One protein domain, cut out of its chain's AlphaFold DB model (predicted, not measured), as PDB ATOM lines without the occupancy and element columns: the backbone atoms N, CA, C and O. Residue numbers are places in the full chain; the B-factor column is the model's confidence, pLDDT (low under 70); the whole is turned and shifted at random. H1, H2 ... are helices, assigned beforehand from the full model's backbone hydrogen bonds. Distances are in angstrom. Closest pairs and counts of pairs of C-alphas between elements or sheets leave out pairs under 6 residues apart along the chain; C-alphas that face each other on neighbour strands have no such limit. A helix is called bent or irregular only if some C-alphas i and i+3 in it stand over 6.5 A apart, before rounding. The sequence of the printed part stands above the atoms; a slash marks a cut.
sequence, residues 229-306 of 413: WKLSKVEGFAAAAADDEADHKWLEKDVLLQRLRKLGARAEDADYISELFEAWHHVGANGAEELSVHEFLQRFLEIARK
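AT A GLANCE: This is residues 229 to 306 of the 413 residues of the protein "Hypothetical protein" of Symbiodinium sp. CCMP2592 (UniProt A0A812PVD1). Two helix pairs make this small domain: H1 and H4 lie side by side and run opposite ways, and on one side of them H2 and H3 pack on each other at a steep angle. H2 meets the pair H1 and H4 mainly at the first residue of H4, and the long link from H3 to H4 makes a loop that folds back on itself at one end of the longest axis. The printed part has 78 residues with four named helices, H1 to H4 in chain order, and no named strand; the class is all helix. The whole is compact, with a radius of gyration of the C-alphas of 11.8 A and spans of 36 by 27 by 25 A.

HOW THE PARTS SIT: H1, residues 231 to 243, touches H4, residues 293 to 306, at a shallow tilt of 31 degrees, opposite ways. Their closest C-alphas, those of Ala 241 and His 294, are 5.6 A apart. H2, residues 253 to 263, is close to H1 but not clearly touching: their closest C-alphas, those of Phe 237 and Leu 263, are 6.8 A apart. H2 and H1 run opposite ways at a steep tilt of 69.9 degrees, only just short of about perpendicular. H3, residues 267 to 280, touches H2 at a steep tilt of 52 degrees, opposite ways, with the C-alphas of Lys 253 and Phe 277 closest at 6.8 A. H1 and H3 are apart. H4 touches H2 with residue 293 alone, and only just, with 3 pairs of C-alphas within 8 A; the closest are those of Leu 256 and Val 293, 6.4 A apart. The lines of H2 and H4 are only just about perpendicular, at 72 degrees. H3 and H4 are close but not clearly touching, about perpendicular at 90 degrees; the C-alphas of Trp 280 and Phe 296 are closest, at 7.7 A. The helix packing is mostly crossed, their lines at more than a shallow tilt, but only just: 1 of 3 touching pairs is at a shallow tilt. Every O i to N i+4 pair is within hydrogen-bond range in H2; the counts are 8 of 9 in H1, 8 of 10 in H3 and 9 of 10 in H4.

IN THESE COORDINATES: H1 begins at C-alpha 231, (2.803, 9.113, 122.066), and is 19.0 A long from first to last C-alpha. H2 is 15.4 A long. H3 is 20.2 A long and irregular: C-alphas 268 and 271 are 7.1 A apart. H4 is 20.5 A long and ends at C-alpha 306, (-1.300, 15.720, 130.367).

THE WHOLE: The two C-alphas farthest apart, those of Ser 232 and Asn 286, are 35.9 A apart. The link from H1 to H2 is short and that from H2 to H3 tight. The link from H3 to H4 is long: residues 281 to 292 have no named element, but residues 282 to 283 pair with residues 289 to 290, antiparallel. The printed part has no cut. Its mean pLDDT is 91.4, and no printed residue is under 70.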
ATOM      1  N   TRP A 229       9.602   9.875 123.860       87.31
ATOM      2  CA  TRP A 229       8.906   8.857 123.086       87.31
ATOM      3  C   TRP A 229       7.659   9.448 122.426       87.31
ATOM      4  O   TRP A 229       6.869  10.156 123.051       87.31
ATOM      5  N   LYS A 230       7.452   9.132 121.144       87.62
ATOM      6  CA  LYS A 230       6.241   9.539 120.422       87.62
ATOM      7  C   LYS A 230       5.025   8.850 121.033       87.62
ATOM      8  O   LYS A 230       4.997   7.622 121.076       87.62
ATOM      9  N   LEU A 231       4.010   9.628 121.413       89.75
ATOM     10  CA  LEU A 231       2.803   9.113 122.066       89.75
ATOM     11  C   LEU A 231       2.171   7.954 121.279       89.75
ATOM     12  O   LEU A 231       1.950   6.893 121.847       89.75
ATOM     13  N   SER A 232       2.021   8.101 119.959       89.44
ATOM     14  CA  SER A 232       1.460   7.058 119.083       89.44
ATOM     15  C   SER A 232       2.241   5.741 119.103       89.44
ATOM     16  O   SER A 232       1.661   4.661 119.013       89.44
ATOM     17  N   LYS A 233       3.569   5.812 119.238       90.06
ATOM     18  CA  LYS A 233       4.435   4.632 119.323       90.06
ATOM     19  C   LYS A 233       4.247   3.927 120.667       90.06
ATOM     20  O   LYS A 233       4.123   2.708 120.701       90.06
ATOM     21  N   VAL A 234       4.172   4.695 121.755       91.94
ATOM     22  CA  VAL A 234       3.943   4.153 123.101       91.94
ATOM     23  C   VAL A 234       2.539   3.569 123.239       91.94
ATOM     24  O   VAL A 234       2.380   2.528 123.863       91.94
ATOM     25  N   GLU A 235       1.531   4.170 122.609       92.44
ATOM     26  CA  GLU A 235       0.176   3.608 122.550       92.44
ATOM     27  C   GLU A 235       0.155   2.253 121.839       92.44
ATOM     28  O   GLU A 235      -0.472   1.317 122.333       92.44
ATOM     29  N   GLY A 236       0.909   2.107 120.743       90.75
ATOM     30  CA  GLY A 236       1.105   0.812 120.086       90.75
ATOM     31  C   GLY A 236       1.764  -0.227 121.002       90.75
ATOM     32  O   GLY A 236       1.333  -1.378 121.032       90.75
ATOM     33  N   PHE A 237       2.764   0.174 121.792       91.44
ATOM     34  CA  PHE A 237       3.403  -0.713 122.771       91.44
ATOM     35  C   PHE A 237       2.473  -1.099 123.912       91.44
ATOM     36  O   PHE A 237       2.436  -2.262 124.292       91.44
ATOM     37  N   ALA A 238       1.702  -0.147 124.431       92.12
ATOM     38  CA  ALA A 238       0.748  -0.399 125.499       92.12
ATOM     39  C   ALA A 238      -0.378  -1.336 125.043       92.12
ATOM     40  O   ALA A 238      -0.801  -2.183 125.824       92.12
ATOM     41  N   ALA A 239      -0.828  -1.215 123.789       90.12
ATOM     42  CA  ALA A 239      -1.794  -2.133 123.194       90.12
ATOM     43  C   ALA A 239      -1.210  -3.547 123.048       90.12
ATOM     44  O   ALA A 239      -1.833  -4.503 123.491       90.12
ATOM     45  N   ALA A 240       0.011  -3.680 122.519       87.75
ATOM     46  CA  ALA A 240       0.673  -4.981 122.402       87.75
ATOM     47  C   ALA A 240       0.908  -5.649 123.772       87.75
ATOM     48  O   ALA A 240       0.652  -6.838 123.931       87.75
ATOM     49  N   ALA A 241       1.333  -4.871 124.772       88.69
ATOM     50  CA  ALA A 241       1.548  -5.342 126.139       88.69
ATOM     51  C   ALA A 241       0.241  -5.681 126.878       88.69
ATOM     52  O   ALA A 241       0.269  -6.399 127.872       88.69
ATOM     53  N   ALA A 242      -0.910  -5.155 126.442       88.75
ATOM     54  CA  ALA A 242      -2.198  -5.495 127.045       88.75
ATOM     55  C   ALA A 242      -2.599  -6.949 126.753       88.75
ATOM     56  O   ALA A 242      -3.186  -7.589 127.626       88.75
ATOM     57  N   ASP A 243      -2.231  -7.465 125.577       87.56
ATOM     58  CA  ASP A 243      -2.586  -8.809 125.114       87.56
ATOM     59  C   ASP A 243      -1.543  -9.889 125.490       87.56
ATOM     60  O   ASP A 243      -1.844 -11.081 125.412       87.56
ATOM     61  N   ASP A 244      -0.327  -9.509 125.910       88.50
ATOM     62  CA  ASP A 244       0.731 -10.445 126.325       88.50
ATOM     63  C   ASP A 244       0.734 -10.660 127.849       88.50
ATOM     64  O   ASP A 244       1.166  -9.802 128.619       88.50
ATOM     65  N   GLU A 245       0.325 -11.849 128.306       89.62
ATOM     66  CA  GLU A 245       0.365 -12.234 129.726       89.62
ATOM     67  C   GLU A 245       1.751 -12.059 130.372       89.62
ATOM     68  O   GLU A 245       1.850 -11.862 131.586       89.62
ATOM     69  N   ALA A 246       2.842 -12.143 129.601       88.56
ATOM     70  CA  ALA A 246       4.187 -11.945 130.125       88.56
ATOM     71  C   ALA A 246       4.451 -10.496 130.558       88.56
ATOM     72  O   ALA A 246       5.239 -10.293 131.484       88.56
ATOM     73  N   ASP A 247       3.793  -9.519 129.935       89.50
ATOM     74  CA  ASP A 247       3.985  -8.089 130.197       89.50
ATOM     75  C   ASP A 247       3.144  -7.576 131.381       89.50
ATOM     76  O   ASP A 247       3.403  -6.483 131.895       89.50
ATOM     77  N   HIS A 248       2.212  -8.398 131.879       91.81
ATOM     78  CA  HIS A 248       1.483  -8.193 133.141       91.81
ATOM     79  C   HIS A 248       2.217  -8.744 134.366       91.81
ATOM     80  O   HIS A 248       1.812  -8.488 135.501       91.81
ATOM     81  N   LYS A 249       3.288  -9.522 134.170       91.50
ATOM     82  CA  LYS A 249       4.061 -10.066 135.290       91.50
ATOM     83  C   LYS A 249       4.807  -8.951 136.011       91.50
ATOM     84  O   LYS A 249       5.325  -8.031 135.384       91.50
ATOM     85  N   TRP A 250       4.885  -9.073 137.328       92.75
ATOM     86  CA  TRP A 250       5.729  -8.240 138.175       92.75
ATOM     87  C   TRP A 250       7.197  -8.538 137.879       92.75
ATOM     88  O   TRP A 250       7.620  -9.696 137.921       92.75
ATOM     89  N   LEU A 251       7.948  -7.506 137.492       92.62
ATOM     90  CA  LEU A 251       9.346  -7.625 137.098       92.62
ATOM     91  C   LEU A 251      10.214  -6.735 137.981       92.62
ATOM     92  O   LEU A 251       9.877  -5.577 138.230       92.62
ATOM     93  N   GLU A 252      11.373  -7.258 138.363       93.75
ATOM     94  CA  GLU A 252      12.465  -6.444 138.885       93.75
ATOM     95  C   GLU A 252      12.983  -5.481 137.803       93.75
ATOM     96  O   GLU A 252      12.896  -5.741 136.593       93.75
ATOM     97  N   LYS A 253      13.584  -4.380 138.253       94.44
ATOM     98  CA  LYS A 253      14.062  -3.260 137.431       94.44
ATOM     99  C   LYS A 253      14.861  -3.670 136.192       94.44
ATOM    100  O   LYS A 253      14.548  -3.237 135.081       94.44
ATOM    101  N   ASP A 254      15.868  -4.527 136.353       94.69
ATOM    102  CA  ASP A 254      16.745  -4.937 135.248       94.69
ATOM    103  C   ASP A 254      15.990  -5.730 134.175       94.69
ATOM    104  O   ASP A 254      16.249  -5.587 132.975       94.69
ATOM    105  N   VAL A 255      15.020  -6.544 134.594       94.69
ATOM    106  CA  VAL A 255      14.194  -7.342 133.686       94.69
ATOM    107  C   VAL A 255      13.200  -6.443 132.951       94.69
ATOM    108  O   VAL A 255      13.037  -6.588 131.734       94.69
ATOM    109  N   LEU A 256      12.597  -5.471 133.644       95.12
ATOM    110  CA  LEU A 256      11.732  -4.462 133.032       95.12
ATOM    111  C   LEU A 256      12.489  -3.650 131.969       95.12
ATOM    112  O   LEU A 256      12.016  -3.516 130.839       95.12
ATOM    113  N   LEU A 257      13.693  -3.165 132.285       94.19
ATOM    114  CA  LEU A 257      14.542  -2.423 131.345       94.19
ATOM    115  C   LEU A 257      14.853  -3.243 130.089       94.19
ATOM    116  O   LEU A 257      14.769  -2.732 128.969       94.19
ATOM    117  N   GLN A 258      15.186  -4.527 130.244       93.62
ATOM    118  CA  GLN A 258      15.421  -5.417 129.105       93.62
ATOM    119  C   GLN A 258      14.168  -5.599 128.241       93.62
ATOM    120  O   GLN A 258      14.275  -5.643 127.013       93.62
ATOM    121  N   ARG A 259      12.985  -5.694 128.856       93.19
ATOM    122  CA  ARG A 259      11.704  -5.793 128.142       93.19
ATOM    123  C   ARG A 259      11.387  -4.511 127.375       93.19
ATOM    124  O   ARG A 259      11.143  -4.579 126.174       93.19
ATOM    125  N   LEU A 260      11.508  -3.346 128.010       92.62
ATOM    126  CA  LEU A 260      11.285  -2.049 127.364       92.62
ATOM    127  C   LEU A 260      12.269  -1.799 126.207       92.62
ATOM    128  O   LEU A 260      11.876  -1.277 125.164       92.62
ATOM    129  N   ARG A 261      13.529  -2.243 126.319       90.88
ATOM    130  CA  ARG A 261      14.495  -2.193 125.202       90.88
ATOM    131  C   ARG A 261      14.061  -3.035 124.007       90.88
ATOM    132  O   ARG A 261      14.228  -2.595 122.874       90.88
ATOM    133  N   LYS A 262      13.469  -4.214 124.233       89.25
ATOM    134  CA  LYS A 262      12.908  -5.041 123.146       89.25
ATOM    135  C   LYS A 262      11.721  -4.369 122.460       89.25
ATOM    136  O   LYS A 262      11.541  -4.559 121.262       89.25
ATOM    137  N   LEU A 263      10.963  -3.556 123.195       85.12
ATOM    138  CA  LEU A 263       9.911  -2.709 122.632       85.12
ATOM    139  C   LEU A 263      10.480  -1.478 121.906       85.12
ATOM    140  O   LEU A 263       9.784  -0.859 121.118       85.12
ATOM    141  N   GLY A 264      11.761  -1.147 122.081       83.62
ATOM    142  CA  GLY A 264      12.432  -0.071 121.349       83.62
ATOM    143  C   GLY A 264      12.761   1.164 122.184       83.62
ATOM    144  O   GLY A 264      12.994   2.224 121.600       83.62
ATOM    145  N   ALA A 265      12.786   1.036 123.516       86.69
ATOM    146  CA  ALA A 265      13.481   1.981 124.388       86.69
ATOM    147  C   ALA A 265      14.981   2.003 124.058       86.69
ATOM    148  O   ALA A 265      15.593   0.953 123.831       86.69
ATOM    149  N   ARG A 266      15.591   3.189 124.046       87.62
ATOM    150  CA  ARG A 266      17.021   3.340 123.754       87.62
ATOM    151  C   ARG A 266      17.855   3.033 124.995       87.62
ATOM    152  O   ARG A 266      17.367   3.059 126.121       87.62
ATOM    153  N   ALA A 267      19.142   2.751 124.805       83.31
ATOM    154  CA  ALA A 267      20.050   2.518 125.930       83.31
ATOM    155  C   ALA A 267      20.200   3.761 126.826       83.31
ATOM    156  O   ALA A 267      20.259   3.622 128.043       83.31
ATOM    157  N   GLU A 268      20.203   4.953 126.226       87.19
ATOM    158  CA  GLU A 268      20.275   6.256 126.907       87.19
ATOM    159  C   GLU A 268      19.028   6.605 127.730       87.19
ATOM    160  O   GLU A 268      19.098   7.426 128.636       87.19
ATOM    161  N   ASP A 269      17.901   5.938 127.473       88.88
ATOM    162  CA  ASP A 269      16.661   6.133 128.226       88.88
ATOM    163  C   ASP A 269      16.708   5.435 129.608       88.88
ATOM    164  O   ASP A 269      15.817   5.628 130.434       88.88
ATOM    165  N   ALA A 270      17.725   4.599 129.869       90.31
ATOM    166  CA  ALA A 270      17.771   3.703 131.027       90.31
ATOM    167  C   ALA A 270      17.747   4.429 132.377       90.31
ATOM    168  O   ALA A 270      17.097   3.939 133.302       90.31
ATOM    169  N   ASP A 271      18.406   5.582 132.488       89.31
ATOM    170  CA  ASP A 271      18.438   6.355 133.733       89.31
ATOM    171  C   ASP A 271      17.052   6.941 134.034       89.31
ATOM    172  O   ASP A 271      16.530   6.784 135.133       89.31
ATOM    173  N   TYR A 272      16.375   7.506 133.030       91.38
ATOM    174  CA  TYR A 272      15.015   8.028 133.194       91.38
ATOM    175  C   TYR A 272      13.999   6.926 133.500       91.38
ATOM    176  O   TYR A 272      13.148   7.096 134.369       91.38
ATOM    177  N   ILE A 273      14.091   5.776 132.823       93.94
ATOM    178  CA  ILE A 273      13.237   4.617 133.121       93.94
ATOM    179  C   ILE A 273      13.496   4.115 134.543       93.94
ATOM    180  O   ILE A 273      12.555   3.726 135.229       93.94
ATOM    181  N   SER A 274      14.753   4.139 134.988       93.75
ATOM    182  CA  SER A 274      15.128   3.742 136.342       93.75
ATOM    183  C   SER A 274      14.470   4.633 137.388       93.75
ATOM    184  O   SER A 274      13.845   4.106 138.296       93.75
ATOM    185  N   GLU A 275      14.533   5.955 137.236       91.81
ATOM    186  CA  GLU A 275      13.868   6.892 138.154       91.81
ATOM    187  C   GLU A 275      12.339   6.730 138.145       91.81
ATOM    188  O   GLU A 275      11.686   6.773 139.187       91.81
ATOM    189  N   LEU A 276      11.745   6.476 136.974       95.06
ATOM    190  CA  LEU A 276      10.312   6.189 136.867       95.06
ATOM    191  C   LEU A 276       9.932   4.859 137.534       95.06
ATOM    192  O   LEU A 276       8.871   4.772 138.147       95.06
ATOM    193  N   PHE A 277      10.794   3.844 137.461       95.88
ATOM    194  CA  PHE A 277      10.616   2.592 138.192       95.88
ATOM    195  C   PHE A 277      10.624   2.834 139.702       95.88
ATOM    196  O   PHE A 277       9.680   2.441 140.382       95.88
ATOM    197  N   GLU A 278      11.623   3.552 140.222       93.56
ATOM    198  CA  GLU A 278      11.686   3.917 141.646       93.56
ATOM    199  C   GLU A 278      10.434   4.688 142.090       93.56
ATOM    200  O   GLU A 278       9.908   4.491 143.182       93.56
ATOM    201  N   ALA A 279       9.903   5.546 141.218       92.00
ATOM    202  CA  ALA A 279       8.709   6.319 141.515       92.00
ATOM    203  C   ALA A 279       7.417   5.485 141.539       92.00
ATOM    204  O   ALA A 279       6.442   5.922 142.167       92.00
ATOM    205  N   TRP A 280       7.373   4.351 140.834       95.56
ATOM    206  CA  TRP A 280       6.133   3.639 140.518       95.56
ATOM    207  C   TRP A 280       6.042   2.199 140.998       95.56
ATOM    208  O   TRP A 280       4.916   1.694 141.021       95.56
ATOM    209  N   HIS A 281       7.162   1.568 141.340       94.19
ATOM    210  CA  HIS A 281       7.193   0.182 141.782       94.19
ATOM    211  C   HIS A 281       6.317  -0.039 143.016       94.19
ATOM    212  O   HIS A 281       5.984   0.877 143.774       94.19
ATOM    213  N   HIS A 282       5.982  -1.304 143.227       90.94
ATOM    214  CA  HIS A 282       5.373  -1.781 144.456       90.94
ATOM    215  C   HIS A 282       6.346  -2.714 145.161       90.94
ATOM    216  O   HIS A 282       7.198  -3.332 144.526       90.94
ATOM    217  N   VAL A 283       6.210  -2.826 146.477       90.19
ATOM    218  CA  VAL A 283       6.981  -3.794 147.259       90.19
ATOM    219  C   VAL A 283       6.193  -5.102 147.298       90.19
ATOM    220  O   VAL A 283       5.123  -5.172 147.906       90.19
ATOM    221  N   GLY A 284       6.708  -6.121 146.613       83.62
ATOM    222  CA  GLY A 284       6.129  -7.457 146.532       83.62
ATOM    223  C   GLY A 284       6.168  -8.216 147.863       83.62
ATOM    224  O   GLY A 284       6.764  -7.789 148.853       83.62
ATOM    225  N   ALA A 285       5.545  -9.397 147.900       81.12
ATOM    226  CA  ALA A 285       5.445 -10.220 149.117       81.12
ATOM    227  C   ALA A 285       6.805 -10.731 149.642       81.12
ATOM    228  O   ALA A 285       6.944 -11.053 150.819       81.12
ATOM    229  N   ASN A 286       7.801 -10.809 148.762       86.19
ATOM    230  CA  ASN A 286       9.201 -11.133 149.046       86.19
ATOM    231  C   ASN A 286      10.037  -9.899 149.449       86.19
ATOM    232  O   ASN A 286      11.225 -10.046 149.724       86.19
ATOM    233  N   GLY A 287       9.438  -8.704 149.472       86.62
ATOM    234  CA  GLY A 287      10.135  -7.439 149.690       86.62
ATOM    235  C   GLY A 287      10.862  -6.896 148.456       86.62
ATOM    236  O   GLY A 287      11.565  -5.899 148.588       86.62
ATOM    237  N   ALA A 288      10.726  -7.533 147.287       88.94
ATOM    238  CA  ALA A 288      11.315  -7.043 146.047       88.94
ATOM    239  C   ALA A 288      10.514  -5.859 145.498       88.94
ATOM    240  O   ALA A 288       9.288  -5.814 145.612       88.94
ATOM    241  N   GLU A 289      11.213  -4.908 144.894       92.38
ATOM    242  CA  GLU A 289      10.604  -3.799 144.170       92.38
ATOM    243  C   GLU A 289      10.249  -4.285 142.769       92.38
ATOM    244  O   GLU A 289      11.115  -4.743 142.018       92.38
ATOM    245  N   GLU A 290       8.966  -4.230 142.427       94.62
ATOM    246  CA  GLU A 290       8.456  -4.824 141.200       94.62
ATOM    247  C   GLU A 290       7.499  -3.877 140.468       94.62
ATOM    248  O   GLU A 290       6.707  -3.147 141.070       94.62
ATOM    249  N   LEU A 291       7.557  -3.905 139.134       96.19
ATOM    250  CA  LEU A 291       6.650  -3.177 138.247       96.19
ATOM    251  C   LEU A 291       6.453  -3.973 136.954       96.19
ATOM    252  O   LEU A 291       7.406  -4.539 136.418       96.19
ATOM    253  N   SER A 292       5.225  -4.032 136.444       96.12
ATOM    254  CA  SER A 292       4.943  -4.691 135.163       96.12
ATOM    255  C   SER A 292       5.192  -3.754 133.971       96.12
ATOM    256  O   SER A 292       5.116  -2.528 134.097       96.12
ATOM    257  N   VAL A 293       5.466  -4.324 132.789       95.75
ATOM    258  CA  VAL A 293       5.611  -3.547 131.540       95.75
ATOM    259  C   VAL A 293       4.307  -2.822 131.224       95.75
ATOM    260  O   VAL A 293       4.325  -1.636 130.893       95.75
ATOM    261  N   HIS A 294       3.178  -3.517 131.377       94.50
ATOM    262  CA  HIS A 294       1.858  -2.946 131.155       94.50
ATOM    263  C   HIS A 294       1.614  -1.720 132.048       94.50
ATOM    264  O   HIS A 294       1.282  -0.647 131.542       94.50
ATOM    265  N   GLU A 295       1.833  -1.837 133.361       95.94
ATOM    266  CA  GLU A 295       1.605  -0.730 134.295       95.94
ATOM    267  C   GLU A 295       2.554   0.449 134.049       95.94
ATOM    268  O   GLU A 295       2.111   1.601 134.067       95.94
ATOM    269  N   PHE A 296       3.830   0.179 133.748       97.19
ATOM    270  CA  PHE A 296       4.788   1.221 133.377       97.19
ATOM    271  C   PHE A 296       4.285   2.037 132.177       97.19
ATOM    272  O   PHE A 296       4.252   3.268 132.226       97.19
ATOM    273  N   LEU A 297       3.855   1.360 131.105       96.50
ATOM    274  CA  LEU A 297       3.374   2.016 129.886       96.50
ATOM    275  C   LEU A 297       2.068   2.785 130.125       96.50
ATOM    276  O   LEU A 297       1.921   3.892 129.609       96.50
ATOM    277  N   GLN A 298       1.143   2.253 130.930       96.19
ATOM    278  CA  GLN A 298      -0.100   2.955 131.271       96.19
ATOM    279  C   GLN A 298       0.168   4.246 132.052       96.19
ATOM    280  O   GLN A 298      -0.343   5.302 131.673       96.19
ATOM    281  N   ARG A 299       1.014   4.196 133.090       97.00
ATOM    282  CA  ARG A 299       1.384   5.386 133.874       97.00
ATOM    283  C   ARG A 299       2.144   6.405 133.031       97.00
ATOM    284  O   ARG A 299       1.846   7.598 133.098       97.00
ATOM    285  N   PHE A 300       3.063   5.945 132.179       96.12
ATOM    286  CA  PHE A 300       3.738   6.809 131.213       96.12
ATOM    287  C   PHE A 300       2.723   7.537 130.322       96.12
ATOM    288  O   PHE A 300       2.786   8.759 130.197       96.12
ATOM    289  N   LEU A 301       1.770   6.813 129.725       95.31
ATOM    290  CA  LEU A 301       0.755   7.393 128.839       95.31
ATOM    291  C   LEU A 301      -0.166   8.373 129.568       95.31
ATOM    292  O   LEU A 301      -0.510   9.413 129.009       95.31
ATOM    293  N   GLU A 302      -0.562   8.062 130.802       95.69
ATOM    294  CA  GLU A 302      -1.397   8.945 131.617       95.69
ATOM    295  C   GLU A 302      -0.741  10.319 131.807       95.69
ATOM    296  O   GLU A 302      -1.399  11.350 131.661       95.69
ATOM    297  N   ILE A 303       0.561  10.338 132.088       94.56
ATOM    298  CA  ILE A 303       1.320  11.574 132.290       94.56
ATOM    299  C   ILE A 303       1.615  12.251 130.955       94.56
ATOM    300  O   ILE A 303       1.340  13.439 130.801       94.56
ATOM    301  N   ALA A 304       2.100  11.504 129.960       91.69
ATOM    302  CA  ALA A 304       2.452  12.040 128.649       91.69
ATOM    303  C   ALA A 304       1.272  12.750 127.960       91.69
ATOM    304  O   ALA A 304       1.481  13.739 127.264       91.69
ATOM    305  N   ARG A 305       0.031  12.296 128.189       92.19
ATOM    306  CA  ARG A 305      -1.194  12.944 127.679       92.19
ATOM    307  C   ARG A 305      -1.530  14.272 128.360       92.19
ATOM    308  O   ARG A 305      -2.210  15.097 127.757       92.19
ATOM    309  N   LYS A 306      -1.103  14.468 129.611       90.06
ATOM    310  CA  LYS A 306      -1.300  15.720 130.367       90.06
ATOM    311  C   LYS A 306      -0.247  16.765 130.014       90.06
ATOM    312  O   LYS A 306      -0.487  17.960 130.192       90.06
TER     313      LYS A 306